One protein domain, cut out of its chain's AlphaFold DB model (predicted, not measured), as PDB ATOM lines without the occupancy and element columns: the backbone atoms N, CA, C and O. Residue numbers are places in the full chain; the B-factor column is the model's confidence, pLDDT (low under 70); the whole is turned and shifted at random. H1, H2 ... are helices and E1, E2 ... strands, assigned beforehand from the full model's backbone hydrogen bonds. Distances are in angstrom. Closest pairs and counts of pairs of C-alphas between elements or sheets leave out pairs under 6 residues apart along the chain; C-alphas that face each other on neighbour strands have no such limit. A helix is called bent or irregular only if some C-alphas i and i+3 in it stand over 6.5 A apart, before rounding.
ATOM      1  N   ASP A  24      53.766  74.475 176.852       95.25
ATOM      2  CA  ASP A  24      53.025  73.914 175.734       95.25
ATOM      3  C   ASP A  24      52.334  72.611 176.146       95.25
ATOM      4  O   ASP A  24      52.861  71.839 176.951       95.25
ATOM      5  N   LEU A  25      51.160  72.362 175.571       95.62
ATOM      6  CA  LEU A  25      50.389  71.145 175.781       95.62
ATOM      7  C   LEU A  25      50.595  70.170 174.623       95.62
ATOM      8  O   LEU A  25      50.468  70.542 173.453       95.62
ATOM      9  N   TYR A  26      50.851  68.907 174.958       97.19
ATOM     10  CA  TYR A  26      50.983  67.826 173.986       97.19
ATOM     11  C   TYR A  26      50.113  66.630 174.363       97.19
ATOM     12  O   TYR A  26      50.323  65.991 175.385       97.19
ATOM     13  N   GLY A  27      49.139  66.301 173.522       96.00
ATOM     14  CA  GLY A  27      48.346  65.082 173.627       96.00
ATOM     15  C   GLY A  27      49.073  63.897 173.013       96.00
ATOM     16  O   GLY A  27      50.115  64.051 172.379       96.00
ATOM     17  N   GLN A  28      48.492  62.712 173.157       94.75
ATOM     18  CA  GLN A  28      48.996  61.488 172.541       94.75
ATOM     19  C   GLN A  28      47.967  60.936 171.550       94.75
ATOM     20  O   GLN A  28      46.760  61.085 171.735       94.75
ATOM     21  N   THR A  29      48.438  60.321 170.470       93.44
ATOM     22  CA  THR A  29      47.608  59.467 169.600       93.44
ATOM     23  C   THR A  29      47.529  58.047 170.162       93.44
ATOM     24  O   THR A  29      48.288  57.683 171.061       93.44
ATOM     25  N   SER A  30      46.677  57.196 169.584       91.06
ATOM     26  CA  SER A  30      46.639  55.761 169.912       91.06
ATOM     27  C   SER A  30      47.973  55.035 169.717       91.06
ATOM     28  O   SER A  30      48.219  54.032 170.374       91.06
ATOM     29  N   GLN A  31      48.839  55.552 168.844       93.56
ATOM     30  CA  GLN A  31      50.169  55.024 168.547       93.56
ATOM     31  C   GLN A  31      51.268  55.681 169.402       93.56
ATOM     32  O   GLN A  31      52.448  55.486 169.129       93.56
ATOM     33  N   GLY A  32      50.909  56.513 170.385       90.50
ATOM     34  CA  GLY A  32      51.864  57.186 171.273       90.50
ATOM     35  C   GLY A  32      52.584  58.396 170.664       90.50
ATOM     36  O   GLY A  32      53.461  58.968 171.303       90.50
ATOM     37  N   LYS A  33      52.230  58.836 169.446       94.88
ATOM     38  CA  LYS A  33      52.798  60.071 168.868       94.88
ATOM     39  C   LYS A  33      52.264  61.304 169.590       94.88
ATOM     40  O   LYS A  33      51.052  61.387 169.803       94.88
ATOM     41  N   LEU A  34      53.147  62.259 169.891       95.94
ATOM     42  CA  LEU A  34      52.772  63.548 170.473       95.94
ATOM     43  C   LEU A  34      52.066  64.443 169.451       95.94
ATOM     44  O   LEU A  34      52.477  64.538 168.295       95.94
ATOM     45  N   VAL A  35      51.020  65.126 169.906       96.62
ATOM     46  CA  VAL A  35      50.203  66.053 169.118       96.62
ATOM     47  C   VAL A  35      50.138  67.378 169.850       96.62
ATOM     48  O   VAL A  35      49.742  67.418 171.011       96.62
ATOM     49  N   TYR A  36      50.510  68.466 169.181       96.62
ATOM     50  CA  TYR A  36      50.434  69.799 169.769       96.62
ATOM     51  C   TYR A  36      48.977  70.216 170.007       96.62
ATOM     52  O   TYR A  36      48.156  70.152 169.088       96.62
ATOM     53  N   LEU A  37      48.667  70.643 171.233       96.81
ATOM     54  CA  LEU A  37      47.317  71.037 171.664       96.81
ATOM     55  C   LEU A  37      47.195  72.527 172.002       96.81
ATOM     56  O   LEU A  37      46.140  72.972 172.450       96.81
ATOM     57  N   GLY A  38      48.268  73.292 171.808       95.75
ATOM     58  CA  GLY A  38      48.305  74.717 172.094       95.75
ATOM     59  C   GLY A  38      49.174  75.070 173.293       95.75
ATOM     60  O   GLY A  38      49.895  74.254 173.867       95.75
ATOM     61  N   CYS A  39      49.118  76.341 173.641       94.75
ATOM     62  CA  CYS A  39      49.992  76.991 174.592       94.75
ATOM     63  C   CYS A  39      49.207  77.422 175.832       94.75
ATOM     64  O   CYS A  39      48.219  78.152 175.724       94.75
ATOM     65  N   LEU A  40      49.663  76.971 177.000       92.75
ATOM     66  CA  LEU A  40      48.945  77.078 178.269       92.75
ATOM     67  C   LEU A  40      49.031  78.480 178.889       92.75
ATOM     68  O   LEU A  40      48.056  78.965 179.452       92.75
ATOM     69  N   ASN A  41      50.193  79.125 178.791       91.81
ATOM     70  CA  ASN A  41      50.496  80.404 179.443       91.81
ATOM     71  C   ASN A  41      51.186  81.405 178.490       91.81
ATOM     72  O   ASN A  41      52.083  82.135 178.895       91.81
ATOM     73  N   CYS A  42      50.801  81.453 177.211       91.94
ATOM     74  CA  CYS A  42      51.162  82.573 176.332       91.94
ATOM     75  C   CYS A  42      49.950  83.410 175.964       91.94
ATOM     76  O   CYS A  42      48.839  82.879 175.878       91.94
ATOM     77  N   SER A  43      50.217  84.701 175.724       92.44
ATOM     78  CA  SER A  43      49.229  85.755 175.494       92.44
ATOM     79  C   SER A  43      47.973  85.252 174.799       92.44
ATOM     80  O   SER A  43      48.068  84.580 173.773       92.44
ATOM     81  N   ARG A  44      46.798  85.646 175.290       92.12
ATOM     82  CA  ARG A  44      45.509  85.370 174.633       92.12
ATOM     83  C   ARG A  44      45.431  85.870 173.185       92.12
ATOM     84  O   ARG A  44      44.537  85.474 172.456       92.12
ATOM     85  N   HIS A  45      46.352  86.733 172.759       92.56
ATOM     86  CA  HIS A  45      46.463  87.192 171.373       92.56
ATOM     87  C   HIS A  45      47.363  86.290 170.507       92.56
ATOM     88  O   HIS A  45      47.366  86.411 169.286       92.56
ATOM     89  N   SER A  46      48.112  85.366 171.114       93.69
ATOM     90  CA  SER A  46      48.929  84.375 170.412       93.69
ATOM     91  C   SER A  46      48.045  83.379 169.673       93.69
ATOM     92  O   SER A  46      47.102  82.826 170.241       93.69
ATOM     93  N   THR A  47      48.377  83.090 168.417       92.19
ATOM     94  CA  THR A  47      47.652  82.135 167.558       92.19
ATOM     95  C   THR A  47      47.570  80.727 168.152       92.19
ATOM     96  O   THR A  47      46.611  80.000 167.888       92.19
ATOM     97  N   ASN A  48      48.543  80.368 168.993       94.06
ATOM     98  CA  ASN A  48      48.625  79.067 169.651       94.06
ATOM     99  C   ASN A  48      48.021  79.048 171.061       94.06
ATOM    100  O   ASN A  48      47.998  77.989 171.681       94.06
ATOM    101  N   SER A  49      47.576  80.185 171.605       94.38
ATOM    102  CA  SER A  49      47.039  80.230 172.969       94.38
ATOM    103  C   SER A  49      45.734  79.451 173.075       94.38
ATOM    104  O   SER A  49      44.836  79.605 172.243       94.38
ATOM    105  N   ILE A  50      45.603  78.668 174.149       94.44
ATOM    106  CA  ILE A  50      44.348  77.985 174.481       94.44
ATOM    107  C   ILE A  50      43.260  78.950 174.977       94.44
ATOM    108  O   ILE A  50      42.172  78.508 175.317       94.44
ATOM    109  N   PHE A  51      43.522  80.259 175.012       94.19
ATOM    110  CA  PHE A  51      42.549  81.288 175.391       94.19
ATOM    111  C   PHE A  51      42.327  82.338 174.288       94.19
ATOM    112  O   PHE A  51      41.784  83.409 174.555       94.19
ATOM    113  N   ASN A  52      42.776  82.073 173.055       93.62
ATOM    114  CA  ASN A  52      42.585  82.990 171.929       93.62
ATOM    115  C   ASN A  52      41.267  82.731 171.185       93.62
ATOM    116  O   ASN A  52      41.134  81.725 170.489       93.62
ATOM    117  N   ASP A  53      40.350  83.697 171.230       91.12
ATOM    118  CA  ASP A  53      39.042  83.649 170.553       91.12
ATOM    119  C   ASP A  53      39.118  83.404 169.044       91.12
ATOM    120  O   ASP A  53      38.186  82.853 168.453       91.12
ATOM    121  N   LEU A  54      40.218  83.830 168.426       89.06
ATOM    122  CA  LEU A  54      40.475  83.725 166.991       89.06
ATOM    123  C   LEU A  54      41.532  82.657 166.667       89.06
ATOM    124  O   LEU A  54      41.844  82.428 165.500       89.06
ATOM    125  N   GLY A  55      42.108  82.020 167.689       88.75
ATOM    126  CA  GLY A  55      43.158  81.018 167.547       88.75
ATOM    127  C   GLY A  55      42.611  79.619 167.280       88.75
ATOM    128  O   GLY A  55      41.448  79.309 167.536       88.75
ATOM    129  N   ALA A  56      43.487  78.726 166.818       89.62
ATOM    130  CA  ALA A  56      43.113  77.350 166.489       89.62
ATOM    131  C   ALA A  56      42.784  76.487 167.728       89.62
ATOM    132  O   ALA A  56      42.164  75.436 167.586       89.62
ATOM    133  N   TYR A  57      43.177  76.930 168.928       93.75
ATOM    134  CA  TYR A  57      43.090  76.160 170.178       93.75
ATOM    135  C   TYR A  57      42.256  76.839 171.272       93.75
ATOM    136  O   TYR A  57      42.121  76.283 172.356       93.75
ATOM    137  N   GLY A  58      41.739  78.048 171.033       89.38
ATOM    138  CA  GLY A  58      41.224  78.897 172.112       89.38
ATOM    139  C   GLY A  58      39.733  78.796 172.406       89.38
ATOM    140  O   GLY A  58      39.258  79.404 173.357       89.38
ATOM    141  N   PHE A  59      38.984  78.042 171.603       84.31
ATOM    142  CA  PHE A  59      37.536  77.934 171.747       84.31
ATOM    143  C   PHE A  59      37.017  76.614 171.187       84.31
ATOM    144  O   PHE A  59      37.540  76.141 170.187       84.31
ATOM    145  N   ARG A  60      35.965  76.024 171.774       77.19
ATOM    146  CA  ARG A  60      35.355  74.732 171.380       77.19
ATOM    147  C   ARG A  60      35.135  74.547 169.871       77.19
ATOM    148  O   ARG A  60      35.353  73.443 169.379       77.19
ATOM    149  N   TYR A  61      34.706  75.588 169.159       76.38
ATOM    150  CA  TYR A  61      34.455  75.543 167.709       76.38
ATOM    151  C   TYR A  61      35.614  76.098 166.871       76.38
ATOM    152  O   TYR A  61      35.428  76.431 165.704       76.38
ATOM    153  N   ALA A  62      36.803  76.241 167.456       74.44
ATOM    154  CA  ALA A  62      38.000  76.561 166.698       74.44
ATOM    155  C   ALA A  62      38.293  75.457 165.670       74.44
ATOM    156  O   ALA A  62      37.978  74.286 165.879       74.44
ATOM    157  N   ASN A  63      38.934  75.840 164.568       71.00
ATOM    158  CA  ASN A  63      39.101  74.990 163.385       71.00
ATOM    159  C   ASN A  63      39.999  73.751 163.604       71.00
ATOM    160  O   ASN A  63      40.091  72.906 162.716       71.00
ATOM    161  N   SER A  64      40.675  73.623 164.751       77.69
ATOM    162  CA  SER A  64      41.543  72.478 165.042       77.69
ATOM    163  C   SER A  64      40.773  71.304 165.644       77.69
ATOM    164  O   SER A  64      40.117  71.428 166.679       77.69
ATOM    165  N   THR A  65      40.973  70.112 165.086       80.75
ATOM    166  CA  THR A  65      40.557  68.843 165.708       80.75
ATOM    167  C   THR A  65      41.320  68.538 167.000       80.75
ATOM    168  O   THR A  65      40.871  67.716 167.798       80.75
ATOM    169  N   ASN A  66      42.453  69.213 167.228       88.69
ATOM    170  CA  ASN A  66      43.319  69.037 168.398       88.69
ATOM    171  C   ASN A  66      42.964  69.991 169.550       88.69
ATOM    172  O   ASN A  66      43.716  70.140 170.509       88.69
ATOM    173  N   ASN A  67      41.824  70.670 169.451       88.62
ATOM    174  CA  ASN A  67      41.355  71.610 170.452       88.62
ATOM    175  C   ASN A  67      40.819  70.903 171.710       88.62
ATOM    176  O   ASN A  67      39.871  70.113 171.654       88.62
ATOM    177  N   ILE A  68      41.384  71.258 172.861       94.06
ATOM    178  CA  ILE A  68      41.051  70.689 174.174       94.06
ATOM    179  C   ILE A  68      39.680  71.127 174.712       94.06
ATOM    180  O   ILE A  68      39.114  70.463 175.581       94.06
ATOM    181  N   TRP A  69      39.104  72.207 174.179       93.56
ATOM    182  CA  TRP A  69      37.786  72.697 174.592       93.56
ATOM    183  C   TRP A  69      36.630  71.955 173.915       93.56
ATOM    184  O   TRP A  69      35.498  71.974 174.398       93.56
ATOM    185  N   ASN A  70      36.891  71.231 172.821       91.25
ATOM    186  CA  ASN A  70      35.859  70.458 172.142       91.25
ATOM    187  C   ASN A  70      35.469  69.207 172.953       91.25
ATOM    188  O   ASN A  70      36.170  68.194 172.949       91.25
ATOM    189  N   LYS A  71      34.291  69.239 173.594       91.00
ATOM    190  CA  LYS A  71      33.764  68.116 174.397       91.00
ATOM    191  C   LYS A  71      33.479  66.824 173.633       91.00
ATOM    192  O   LYS A  71      33.281  65.795 174.270       91.00
ATOM    193  N   TYR A  72      33.481  66.866 172.306       89.38
ATOM    194  CA  TYR A  72      33.324  65.688 171.453       89.38
ATOM    195  C   TYR A  72      34.654  65.217 170.849       89.38
ATOM    196  O   TYR A  72      34.705  64.160 170.230       89.38
ATOM    197  N   GLY A  73      35.733  65.983 171.032       91.50
ATOM    198  CA  GLY A  73      37.058  65.658 170.518       91.50
ATOM    199  C   GLY A  73      37.849  64.712 171.430       91.50
ATOM    200  O   GLY A  73      37.548  64.592 172.625       91.50
ATOM    201  N   PRO A  74      38.914  64.081 170.903       93.94
ATOM    202  CA  PRO A  74      39.738  63.133 171.654       93.94
ATOM    203  C   PRO A  74      40.450  63.773 172.853       93.94
ATOM    204  O   PRO A  74      40.639  63.111 173.869       93.94
ATOM    205  N   TYR A  75      40.796  65.060 172.773       95.31
ATOM    206  CA  TYR A  75      41.536  65.770 173.825       95.31
ATOM    207  C   TYR A  75      40.650  66.567 174.789       95.31
ATOM    208  O   TYR A  75      41.141  67.071 175.798       95.31
ATOM    209  N   GLY A  76      39.352  66.675 174.490       93.00
ATOM    210  CA  GLY A  76      38.405  67.436 175.295       93.00
ATOM    211  C   GLY A  76      37.296  66.598 175.923       93.00
ATOM    212  O   GLY A  76      36.774  67.014 176.951       93.00
ATOM    213  N   SER A  77      36.925  65.436 175.372       91.81
ATOM    214  CA  SER A  77      35.818  64.594 175.869       91.81
ATOM    215  C   SER A  77      36.074  63.984 177.249       91.81
ATOM    216  O   SER A  77      37.179  63.550 177.543       91.81
ATOM    217  N   VAL A  78      35.052  63.883 178.101       91.12
ATOM    218  CA  VAL A  78      35.183  63.249 179.433       91.12
ATOM    219  C   VAL A  78      35.443  61.739 179.360       91.12
ATOM    220  O   VAL A  78      36.042  61.176 180.271       91.12
ATOM    221  N   GLY A  79      35.020  61.084 178.273       90.06
ATOM    222  CA  GLY A  79      35.161  59.635 178.087       90.06
ATOM    223  C   GLY A  79      36.471  59.206 177.422       90.06
ATOM    224  O   GLY A  79      36.761  58.018 177.357       90.06
ATOM    225  N   SER A  80      37.273  60.147 176.919       93.12
ATOM    226  CA  SER A  80      38.547  59.833 176.264       93.12
ATOM    227  C   SER A  80      39.682  59.777 177.283       93.12
ATOM    228  O   SER A  80      39.798  60.676 178.112       93.12
ATOM    229  N   THR A  81      40.554  58.771 177.204       93.31
ATOM    230  CA  THR A  81      41.757  58.661 178.053       93.31
ATOM    231  C   THR A  81      42.843  59.679 177.694       93.31
ATOM    232  O   THR A  81      43.701  59.961 178.522       93.31
ATOM    233  N   TYR A  82      42.776  60.277 176.498       94.88
ATOM    234  CA  TYR A  82      43.700  61.319 176.023       94.88
ATOM    235  C   TYR A  82      43.286  62.737 176.436       94.88
ATOM    236  O   TYR A  82      43.922  63.716 176.050       94.88
ATOM    237  N   SER A  83      42.166  62.867 177.141       94.00
ATOM    238  CA  SER A  83      41.512  64.147 177.371       94.00
ATOM    239  C   SER A  83      41.934  64.813 178.665       94.00
ATOM    240  O   SER A  83      42.088  64.163 179.699       94.00
ATOM    241  N   ILE A  84      41.964  66.143 178.633       93.19
ATOM    242  CA  ILE A  84      42.162  66.983 179.819       93.19
ATOM    243  C   ILE A  84      41.008  66.857 180.830       93.19
ATOM    244  O   ILE A  84      41.143  67.248 181.987       93.19
ATOM    245  N   ASN A  85      39.853  66.354 180.379       91.69
ATOM    246  CA  ASN A  85      38.617  66.229 181.148       91.69
ATOM    247  C   ASN A  85      38.316  64.790 181.584       91.69
ATOM    248  O   ASN A  85      37.246  64.562 182.153       91.69
ATOM    249  N   ASN A  86      39.206  63.833 181.308       91.44
ATOM    250  CA  ASN A  86      39.014  62.447 181.720       91.44
ATOM    251  C   ASN A  86      38.823  62.343 183.242       91.44
ATOM    252  O   ASN A  86      39.550  62.981 184.001       91.44
ATOM    253  N   TYR A  87      37.862  61.534 183.692       84.62
ATOM    254  CA  TYR A  87      37.578  61.382 185.124       84.62
ATOM    255  C   TYR A  87      38.708  60.710 185.908       84.62
ATOM    256  O   TYR A  87      38.888  61.006 187.084       84.62
ATOM    257  N   SER A  88      39.458  59.814 185.269       84.31
ATOM    258  CA  SER A  88      40.479  58.991 185.919       84.31
ATOM    259  C   SER A  88      41.885  59.582 185.836       84.31
ATOM    260  O   SER A  88      42.777  59.056 186.489       84.31
ATOM    261  N   CYS A  89      42.097  60.641 185.042       85.44
ATOM    262  CA  CYS A  89      43.404  61.277 184.836       85.44
ATOM    263  C   CYS A  89      44.549  60.273 184.615       85.44
ATOM    264  O   CYS A  89      45.535  60.265 185.348       85.44
ATOM    265  N   GLY A  90      44.385  59.400 183.617       82.31
ATOM    266  CA  GLY A  90      45.338  58.329 183.326       82.31
ATOM    267  C   GLY A  90      46.682  58.796 182.754       82.31
ATOM    268  O   GLY A  90      46.900  59.968 182.449       82.31
ATOM    269  N   ASP A  91      47.561  57.823 182.532       87.19
ATOM    270  CA  ASP A  91      48.894  57.936 181.916       87.19
ATOM    271  C   ASP A  91      48.909  58.594 180.522       87.19
ATOM    272  O   ASP A  91      49.925  59.133 180.080       87.19
ATOM    273  N   LYS A  92      47.768  58.574 179.830       92.19
ATOM    274  CA  LYS A  92      47.575  59.171 178.501       92.19
ATOM    275  C   LYS A  92      47.104  60.624 178.523       92.19
ATOM    276  O   LYS A  92      46.890  61.196 177.450       92.19
ATOM    277  N   ALA A  93      46.954  61.228 179.704       92.00
ATOM    278  CA  ALA A  93      46.634  62.645 179.823       92.00
ATOM    279  C   ALA A  93      47.665  63.508 179.064       92.00
ATOM    280  O   ALA A  93      48.839  63.132 178.970       92.00
ATOM    281  N   PRO A  94      47.260  64.670 178.522       94.50
ATOM    282  CA  PRO A  94      48.194  65.542 177.827       94.50
ATOM    283  C   PRO A  94      49.371  65.951 178.708       94.50
ATOM    284  O   PRO A  94      49.227  66.148 179.909       94.50
ATOM    285  N   LEU A  95      50.544  66.089 178.113       92.75
ATOM    286  CA  LEU A  95      51.766  66.505 178.779       92.75
ATOM    287  C   LEU A  95      51.891  68.023 178.760       92.75
ATOM    288  O   LEU A  95      51.562  68.675 177.770       92.75
ATOM    289  N   VAL A  96      52.440  68.563 179.841       91.69
ATOM    290  CA  VAL A  96      52.896  69.947 179.937       91.69
ATOM    291  C   VAL A  96      54.393  69.947 179.691       91.69
ATOM    292  O   VAL A  96      55.145  69.345 180.458       91.69
ATOM    293  N   ILE A  97      54.836  70.607 178.628       92.19
ATOM    294  CA  ILE A  97      56.241  70.630 178.221       92.19
ATOM    295  C   ILE A  97      56.718  72.075 178.160       92.19
ATOM    296  O   ILE A  97      56.072  72.936 177.566       92.19
ATOM    297  N   GLY A  98      57.869  72.343 178.774       91.50
ATOM    298  CA  GLY A  98      58.527  73.638 178.662       91.50
ATOM    299  C   GLY A  98      58.958  73.907 177.220       91.50
ATOM    300  O   GLY A  98      59.671  73.103 176.616       91.50
ATOM    301  N   ARG A  99      58.526  75.031 176.639       92.50
ATOM    302  CA  ARG A  99      58.759  75.346 175.223       92.50
ATOM    303  C   ARG A  99      60.239  75.387 174.873       92.50
ATOM    304  O   ARG A  99      60.611  74.916 173.796       92.50
ATOM    305  N   TYR A 100      61.064  75.948 175.751       91.19
ATOM    306  CA  TYR A 100      62.494  76.130 175.505       91.19
ATOM    307  C   TYR A 100      63.319  75.021 176.151       91.19
ATOM    308  O   TYR A 100      64.176  74.452 175.484       91.19
ATOM    309  N   SER A 101      63.020  74.655 177.402       90.75
ATOM    310  CA  SER A 101      63.738  73.583 178.103       90.75
ATOM    311  C   SER A 101      63.469  72.197 177.522       90.75
ATOM    312  O   SER A 101      64.257  71.283 177.752       90.75
ATOM    313  N   LYS A 102      62.341  72.020 176.817       92.56
ATOM    314  CA  LYS A 102      61.820  70.727 176.336       92.56
ATOM    315  C   LYS A 102      61.569  69.701 177.446       92.56
ATOM    316  O   LYS A 102      61.308  68.537 177.160       92.56
ATOM    317  N   GLN A 103      61.607  70.125 178.707       90.12
ATOM    318  CA  GLN A 103      61.367  69.254 179.849       90.12
ATOM    319  C   GLN A 103      59.869  69.053 180.062       90.12
ATOM    320  O   GLN A 103      59.107  70.024 180.105       90.12
ATOM    321  N   THR A 104      59.465  67.803 180.280       89.62
ATOM    322  CA  THR A 104      58.123  67.481 180.774       89.62
ATOM    323  C   THR A 104      57.987  67.984 182.206       89.62
ATOM    324  O   THR A 104      58.722  67.564 183.097       89.62
ATOM    325  N   LYS A 105      57.045  68.900 182.419       84.75
ATOM    326  CA  LYS A 105      56.718  69.473 183.727       84.75
ATOM    327  C   LYS A 105      55.630  68.672 184.440       84.75
ATOM    328  O   LYS A 105      55.531  68.766 185.650       84.75
ATOM    329  N   GLY A 106      54.831  67.890 183.718       84.50
ATOM    330  CA  GLY A 106      53.804  67.023 184.295       84.50
ATOM    331  C   GLY A 106      52.698  66.693 183.298       84.50
ATOM    332  O   GLY A 106      52.855  66.902 182.095       84.50
ATOM    333  N   THR A 107      51.569  66.206 183.809       88.12
ATOM    334  CA  THR A 107      50.350  65.932 183.033       88.12
ATOM    335  C   THR A 107      49.281  66.993 183.274       88.12
ATOM    336  O   THR A 107      49.098  67.442 184.407       88.12
ATOM    337  N   PHE A 108      48.522  67.330 182.236       90.94
ATOM    338  CA  PHE A 108      47.420  68.280 182.214       90.94
ATOM    339  C   PHE A 108      46.070  67.554 182.224       90.94
ATOM    340  O   PHE A 108      45.471  67.285 181.182       90.94
ATOM    341  N   CYS A 109      45.588  67.236 183.426       90.44
ATOM    342  CA  CYS A 109      44.238  66.731 183.665       90.44
ATOM    343  C   CYS A 109      43.548  67.619 184.697       90.44
ATOM    344  O   CYS A 109      44.000  67.699 185.835       90.44
ATOM    345  N   ILE A 110      42.458  68.289 184.317       88.75
ATOM    346  CA  ILE A 110      41.805  69.329 185.132       88.75
ATOM    347  C   ILE A 110      41.303  68.789 186.474       88.75
ATOM    348  O   ILE A 110      41.325  69.496 187.476       88.75
ATOM    349  N   ARG A 111      40.846  67.533 186.492       80.19
ATOM    350  CA  ARG A 111      40.340  66.858 187.697       80.19
ATOM    351  C   ARG A 111      41.441  66.163 188.501       80.19
ATOM    352  O   ARG A 111      41.166  65.622 189.567       80.19
ATOM    353  N   GLY A 112      42.663  66.147 187.980       73.12
ATOM    354  CA  GLY A 112      43.801  65.485 188.592       73.12
ATOM    355  C   GLY A 112      44.551  66.432 189.508       73.12
ATOM    356  O   GLY A 112      44.588  67.644 189.294       73.12
ATOM    357  N   TYR A 113      45.210  65.868 190.512       62.62
ATOM    358  CA  TYR A 113      46.247  66.614 191.203       62.62
ATOM    359  C   TYR A 113      47.447  66.752 190.264       62.62
ATOM    360  O   TYR A 113      47.857  65.750 189.673       62.62
ATOM    361  N   PRO A 114      48.031  67.952 190.113       57.19
ATOM    362  CA  PRO A 114      49.287  68.101 189.396       57.19
ATOM    363  C   PRO A 114      50.368  67.312 190.148       57.19
ATOM    364  O   PRO A 114      50.908  67.776 191.150       57.19
ATOM    365  N   SER A 115      50.653  66.088 189.702       49.12
ATOM    366  CA  SER A 115      51.734  65.273 190.243       49.12
ATOM    367  C   SER A 115      53.064  65.765 189.665       49.12
ATOM    368  O   SER A 115      53.204  65.976 188.462       49.12
ATOM    369  N   GLY A 116      54.048  65.993 190.539       52.03
ATOM    370  CA  GLY A 116      55.438  66.213 190.126       52.03
ATOM    371  C   GLY A 116      55.865  67.639 189.755       52.03
ATOM    372  O   GLY A 116      56.954  67.781 189.209       52.03
ATOM    373  N   VAL A 117      55.098  68.698 190.060       52.56
ATOM    374  CA  VAL A 117      55.475  70.069 189.645       52.56
ATOM    375  C   VAL A 117      55.671  71.027 190.820       52.56
ATOM    376  O   VAL A 117      54.725  71.392 191.515       52.56
ATOM    377  N   SER A 118      56.906  71.508 190.984       52.91
ATOM    378  CA  SER A 118      57.298  72.613 191.875       52.91
ATOM    379  C   SER A 118      56.988  74.006 191.299       52.91
ATOM    380  O   SER A 118      57.409  75.022 191.849       52.91
ATOM    381  N   VAL A 119      56.253  74.085 190.184       64.19
ATOM    382  CA  VAL A 119      55.985  75.341 189.477       64.19
ATOM    383  C   VAL A 119      54.645  75.910 189.945       64.19
ATOM    384  O   VAL A 119      53.579  75.460 189.524       64.19
ATOM    385  N   TYR A 120      54.705  76.902 190.836       68.44
ATOM    386  CA  TYR A 120      53.543  77.589 191.416       68.44
ATOM    387  C   TYR A 120      52.522  78.034 190.358       68.44
ATOM    388  O   TYR A 120      51.332  77.769 190.524       68.44
ATOM    389  N   SER A 121      52.987  78.610 189.245       71.94
ATOM    390  CA  SER A 121      52.119  79.106 188.170       71.94
ATOM    391  C   SER A 121      51.299  77.997 187.508       71.94
ATOM    392  O   SER A 121      50.119  78.183 187.225       71.94
ATOM    393  N   TYR A 122      51.872  76.802 187.333       78.56
ATOM    394  CA  TYR A 122      51.129  75.660 186.807       78.56
ATOM    395  C   TYR A 122      49.992  75.245 187.748       78.56
ATOM    396  O   TYR A 122      48.856  75.050 187.318       78.56
ATOM    397  N   ARG A 123      50.273  75.170 189.054       79.69
ATOM    398  CA  ARG A 123      49.267  74.821 190.064       79.69
ATOM    399  C   ARG A 123      48.130  75.840 190.115       79.69
ATOM    400  O   ARG A 123      46.976  75.448 190.264       79.69
ATOM    401  N   GLU A 124      48.430  77.129 189.988       85.00
ATOM    402  CA  GLU A 124      47.402  78.175 189.954       85.00
ATOM    403  C   GLU A 124      46.490  78.040 188.737       85.00
ATOM    404  O   GLU A 124      45.270  78.096 188.894       85.00
ATOM    405  N   ILE A 125      47.057  77.772 187.556       87.50
ATOM    406  CA  ILE A 125      46.277  77.522 186.337       87.50
ATOM    407  C   ILE A 125      45.359  76.312 186.526       87.50
ATOM    408  O   ILE A 125      44.164  76.399 186.250       87.50
ATOM    409  N   MET A 126      45.886  75.199 187.047       86.62
ATOM    410  CA  MET A 126      45.090  73.993 187.291       86.62
ATOM    411  C   MET A 126      43.963  74.241 188.292       86.62
ATOM    412  O   MET A 126      42.824  73.860 188.035       86.62
ATOM    413  N   ASN A 127      44.243  74.939 189.394       87.56
ATOM    414  CA  ASN A 127      43.236  75.288 190.394       87.56
ATOM    415  C   ASN A 127      42.150  76.209 189.828       87.56
ATOM    416  O   ASN A 127      40.967  76.035 190.132       87.56
ATOM    417  N   PHE A 128      42.536  77.195 189.017       91.38
ATOM    418  CA  PHE A 128      41.595  78.076 188.338       91.38
ATOM    419  C   PHE A 128      40.694  77.287 187.389       91.38
ATOM    420  O   PHE A 128      39.470  77.408 187.471       91.38
ATOM    421  N   LEU A 129      41.276  76.441 186.537       91.56
ATOM    422  CA  LEU A 129      40.523  75.630 185.587       91.56
ATOM    423  C   LEU A 129      39.612  74.632 186.301       91.56
ATOM    424  O   LEU A 129      38.437  74.568 185.966       91.56
ATOM    425  N   ALA A 130      40.083  73.931 187.331       89.38
ATOM    426  CA  ALA A 130      39.265  72.991 188.099       89.38
ATOM    427  C   ALA A 130      38.002  73.646 188.685       89.38
ATOM    428  O   ALA A 130      36.933  73.041 188.679       89.38
ATOM    429  N   LYS A 131      38.105  74.905 189.133       91.69
ATOM    430  CA  LYS A 131      36.972  75.672 189.678       91.69
ATOM    431  C   LYS A 131      36.039  76.247 188.611       91.69
ATOM    432  O   LYS A 131      34.875  76.493 188.905       91.69
ATOM    433  N   ASN A 132      36.538  76.500 187.401       93.12
ATOM    434  CA  ASN A 132      35.823  77.271 186.377       93.12
ATOM    435  C   ASN A 132      35.529  76.488 185.087       93.12
ATOM    436  O   ASN A 132      34.938  77.050 184.168       93.12
ATOM    437  N   ILE A 133      35.916  75.212 184.985       89.81
ATOM    438  CA  ILE A 133      35.900  74.465 183.718       89.81
ATOM    439  C   ILE A 133      34.525  74.435 183.049       89.81
ATOM    440  O   ILE A 133      34.429  74.679 181.850       89.81
ATOM    441  N   GLU A 134      33.457  74.224 183.818       88.88
ATOM    442  CA  GLU A 134      32.091  74.179 183.283       88.88
ATOM    443  C   GLU A 134      31.638  75.539 182.721       88.88
ATOM    444  O   GLU A 134      30.817  75.593 181.812       88.88
ATOM    445  N   GLN A 135      32.206  76.645 183.214       90.94
ATOM    446  CA  GLN A 135      31.901  77.994 182.729       90.94
ATOM    447  C   GLN A 135      32.778  78.404 181.540       90.94
ATOM    448  O   GLN A 135      32.331  79.192 180.711       90.94
ATOM    449  N   ILE A 136      34.013  77.898 181.464       90.75
ATOM    450  CA  ILE A 136      35.002  78.290 180.446       90.75
ATOM    451  C   ILE A 136      34.857  77.468 179.165       90.75
ATOM    452  O   ILE A 136      34.962  78.005 178.069       90.75
ATOM    453  N   ARG A 137      34.623  76.160 179.284       87.56
ATOM    454  CA  ARG A 137      34.810  75.196 178.186       87.56
ATOM    455  C   ARG A 137      34.000  75.485 176.922       87.56
ATOM    456  O   ARG A 137      34.477  75.222 175.822       87.56
ATOM    457  N   ASP A 138      32.786  75.998 177.081       86.19
ATOM    458  CA  ASP A 138      31.871  76.285 175.971       86.19
ATOM    459  C   ASP A 138      31.839  77.786 175.611       86.19
ATOM    460  O   ASP A 138      30.987  78.203 174.829       86.19
ATOM    461  N   LYS A 139      32.774  78.586 176.143       91.12
ATOM    462  CA  LYS A 139      32.831  80.038 175.963       91.12
ATOM    463  C   LYS A 139      34.124  80.501 175.306       91.12
ATOM    464  O   LYS A 139      35.193  79.924 175.492       91.12
ATOM    465  N   ARG A 140      34.017  81.587 174.553       92.69
ATOM    466  CA  ARG A 140      35.139  82.433 174.146       92.69
ATOM    467  C   ARG A 140      35.686  83.163 175.371       92.69
ATOM    468  O   ARG A 140      34.938  83.459 176.301       92.69
ATOM    469  N   PHE A 141      36.963  83.522 175.352       93.62
ATOM    470  CA  PHE A 141      37.561  84.427 176.327       93.62
ATOM    471  C   PHE A 141      36.719  85.699 176.498       93.62
ATOM    472  O   PHE A 141      36.472  86.118 177.626       93.62
ATOM    473  N   SER A 142      36.238  86.290 175.398       94.19
ATOM    474  CA  SER A 142      35.400  87.499 175.436       94.19
ATOM    475  C   SER A 142      34.057  87.322 176.160       94.19
ATOM    476  O   SER A 142      33.421  88.314 176.503       94.19
ATOM    477  N   GLU A 143      33.614  86.085 176.391       95.56
ATOM    478  CA  GLU A 143      32.355  85.738 177.067       95.56
ATOM    479  C   GLU A 143      32.564  85.340 178.544       95.56
ATOM    480  O   GLU A 143      31.603  85.022 179.259       95.56
ATOM    481  N   LEU A 144      33.819  85.319 179.008       95.50
ATOM    482  CA  LEU A 144      34.181  85.020 180.394       95.50
ATOM    483  C   LEU A 144      33.913  86.214 181.314       95.50
ATOM    484  O   LEU A 144      33.855  87.362 180.871       95.50
ATOM    485  N   THR A 145      33.795  85.959 182.617       97.31
ATOM    486  CA  THR A 145      33.664  87.035 183.611       97.31
ATOM    487  C   THR A 145      34.935  87.884 183.671       97.31
ATOM    488  O   THR A 145      36.029  87.407 183.366       97.31
ATOM    489  N   SER A 146      34.828  89.129 184.146       97.19
ATOM    490  CA  SER A 146      35.997  90.005 184.309       97.19
ATOM    491  C   SER A 146      37.089  89.371 185.175       97.19
ATOM    492  O   SER A 146      38.262  89.461 184.836       97.19
ATOM    493  N   SER A 147      36.714  88.655 186.243       96.62
ATOM    494  CA  SER A 147      37.666  87.952 187.113       96.62
ATOM    495  C   SER A 147      38.377  86.788 186.413       96.62
ATOM    496  O   SER A 147      39.569  86.574 186.626       96.62
ATOM    497  N   GLN A 148      37.674  86.048 185.550       96.12
ATOM    498  CA  GLN A 148      38.266  84.981 184.739       96.12
ATOM    499  C   GLN A 148      39.231  85.553 183.696       96.12
ATOM    500  O   GLN A 148      40.346  85.054 183.552       96.12
ATOM    501  N   GLN A 149      38.827  86.625 183.009       95.81
ATOM    502  CA  GLN A 149      39.671  87.319 182.038       95.81
ATOM    503  C   GLN A 149      40.928  87.902 182.696       95.81
ATOM    504  O   GLN A 149      42.025  87.760 182.159       95.81
ATOM    505  N   GLU A 150      40.787  88.518 183.871       95.31
ATOM    506  CA  GLU A 150      41.901  89.079 184.637       95.31
ATOM    507  C   GLU A 150      42.906  87.996 185.040       95.31
ATOM    508  O   GLU A 150      44.107  88.171 184.832       95.31
ATOM    509  N   PHE A 151      42.432  86.859 185.561       94.44
ATOM    510  CA  PHE A 151      43.306  85.735 185.901       94.44
ATOM    511  C   PHE A 151      44.077  85.231 184.676       94.44
ATOM    512  O   PHE A 151      45.296  85.098 184.732       94.44
ATOM    513  N   ILE A 152      43.386  84.994 183.557       92.94
ATOM    514  CA  ILE A 152      44.019  84.501 182.327       92.94
ATOM    515  C   ILE A 152      45.053  85.504 181.803       92.94
ATOM    516  O   ILE A 152      46.141  85.101 181.404       92.94
ATOM    517  N   ASN A 153      44.761  86.807 181.833       92.19
ATOM    518  CA  ASN A 153      45.711  87.830 181.394       92.19
ATOM    519  C   ASN A 153      46.983  87.862 182.254       92.19
ATOM    520  O   ASN A 153      48.057  88.120 181.719       92.19
ATOM    521  N   LYS A 154      46.889  87.547 183.553       90.69
ATOM    522  CA  LYS A 154      48.050  87.451 184.455       90.69
ATOM    523  C   LYS A 154      48.971  86.270 184.150       90.69
ATOM    524  O   LYS A 154      50.103  86.282 184.603       90.69
ATOM    525  N   LEU A 155      48.542  85.281 183.362       85.00
ATOM    526  CA  LEU A 155      49.382  84.122 183.024       85.00
ATOM    527  C   LEU A 155      50.586  84.471 182.136       85.00
ATOM    528  O   LEU A 155      51.455  83.623 181.935       85.00
ATOM    529  N   PHE A 156      50.604  85.676 181.563       72.81
ATOM    530  CA  PHE A 156      51.561  86.108 180.544       72.81
ATOM    531  C   PHE A 156      52.550  87.172 181.034       72.81
ATOM    532  O   PHE A 156      53.429  87.559 180.262       72.81
TER     533      PHE A 156
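What this domain is: This is residues 24 to 156 of the 157 residues of an uncharacterized protein of Bisgaard taxon 44 str. B96_4 (UniProt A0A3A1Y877). This compact, rounded model has little regular structure: mostly loops, with a small, strongly twisted sheet of two hairpins, E1-E2 and E3-E4, toward one side and helices H1 and H2 toward the other. The printed part has 133 residues, of which 45 are in named elements, class mixed, in chain order E1 E2 E3 E4 H1 H2; the antiparallel sheet runs E2 E1 E3 E4. It spans 38 by 32 by 27 A, with a radius of gyration of the C-alphas of 13.4 A.

How they stand to each other: Start at E1, residues 24 to 28, in a hairpin with E2, residues 34 to 39; N 25 and O 38 are within hydrogen-bond range, 2.8 A. E3, residues 95 to 98, is E1's antiparallel neighbour, N 24 to O 97 2.9 A, and forms a hairpin with E4, residues 104 to 107, N 96 to O 106 2.8 A. H1, residues 120 to 136, and H2, residues 146 to 154, are near each other, with 11 C-alpha pairs within 10 A; neither is on the sheet. Every O i to N i+4 pair is within range in H2, 11 of 13 in H1.

Where its parts are: Find E1's start, C-alpha 24, at (53.025, 73.914, 175.734). H1, 21.6 A long, is irregular: C-alphas 131 and 134 are 8.2 A apart. H2 ends at C-alpha 154, (48.050, 87.451, 184.455).

The domain as a whole: The printed part has no cut. Links E2 to E3, 55 residues, and E4 to H1, 12, are long. Residues 113 to 120 have pLDDT under 70.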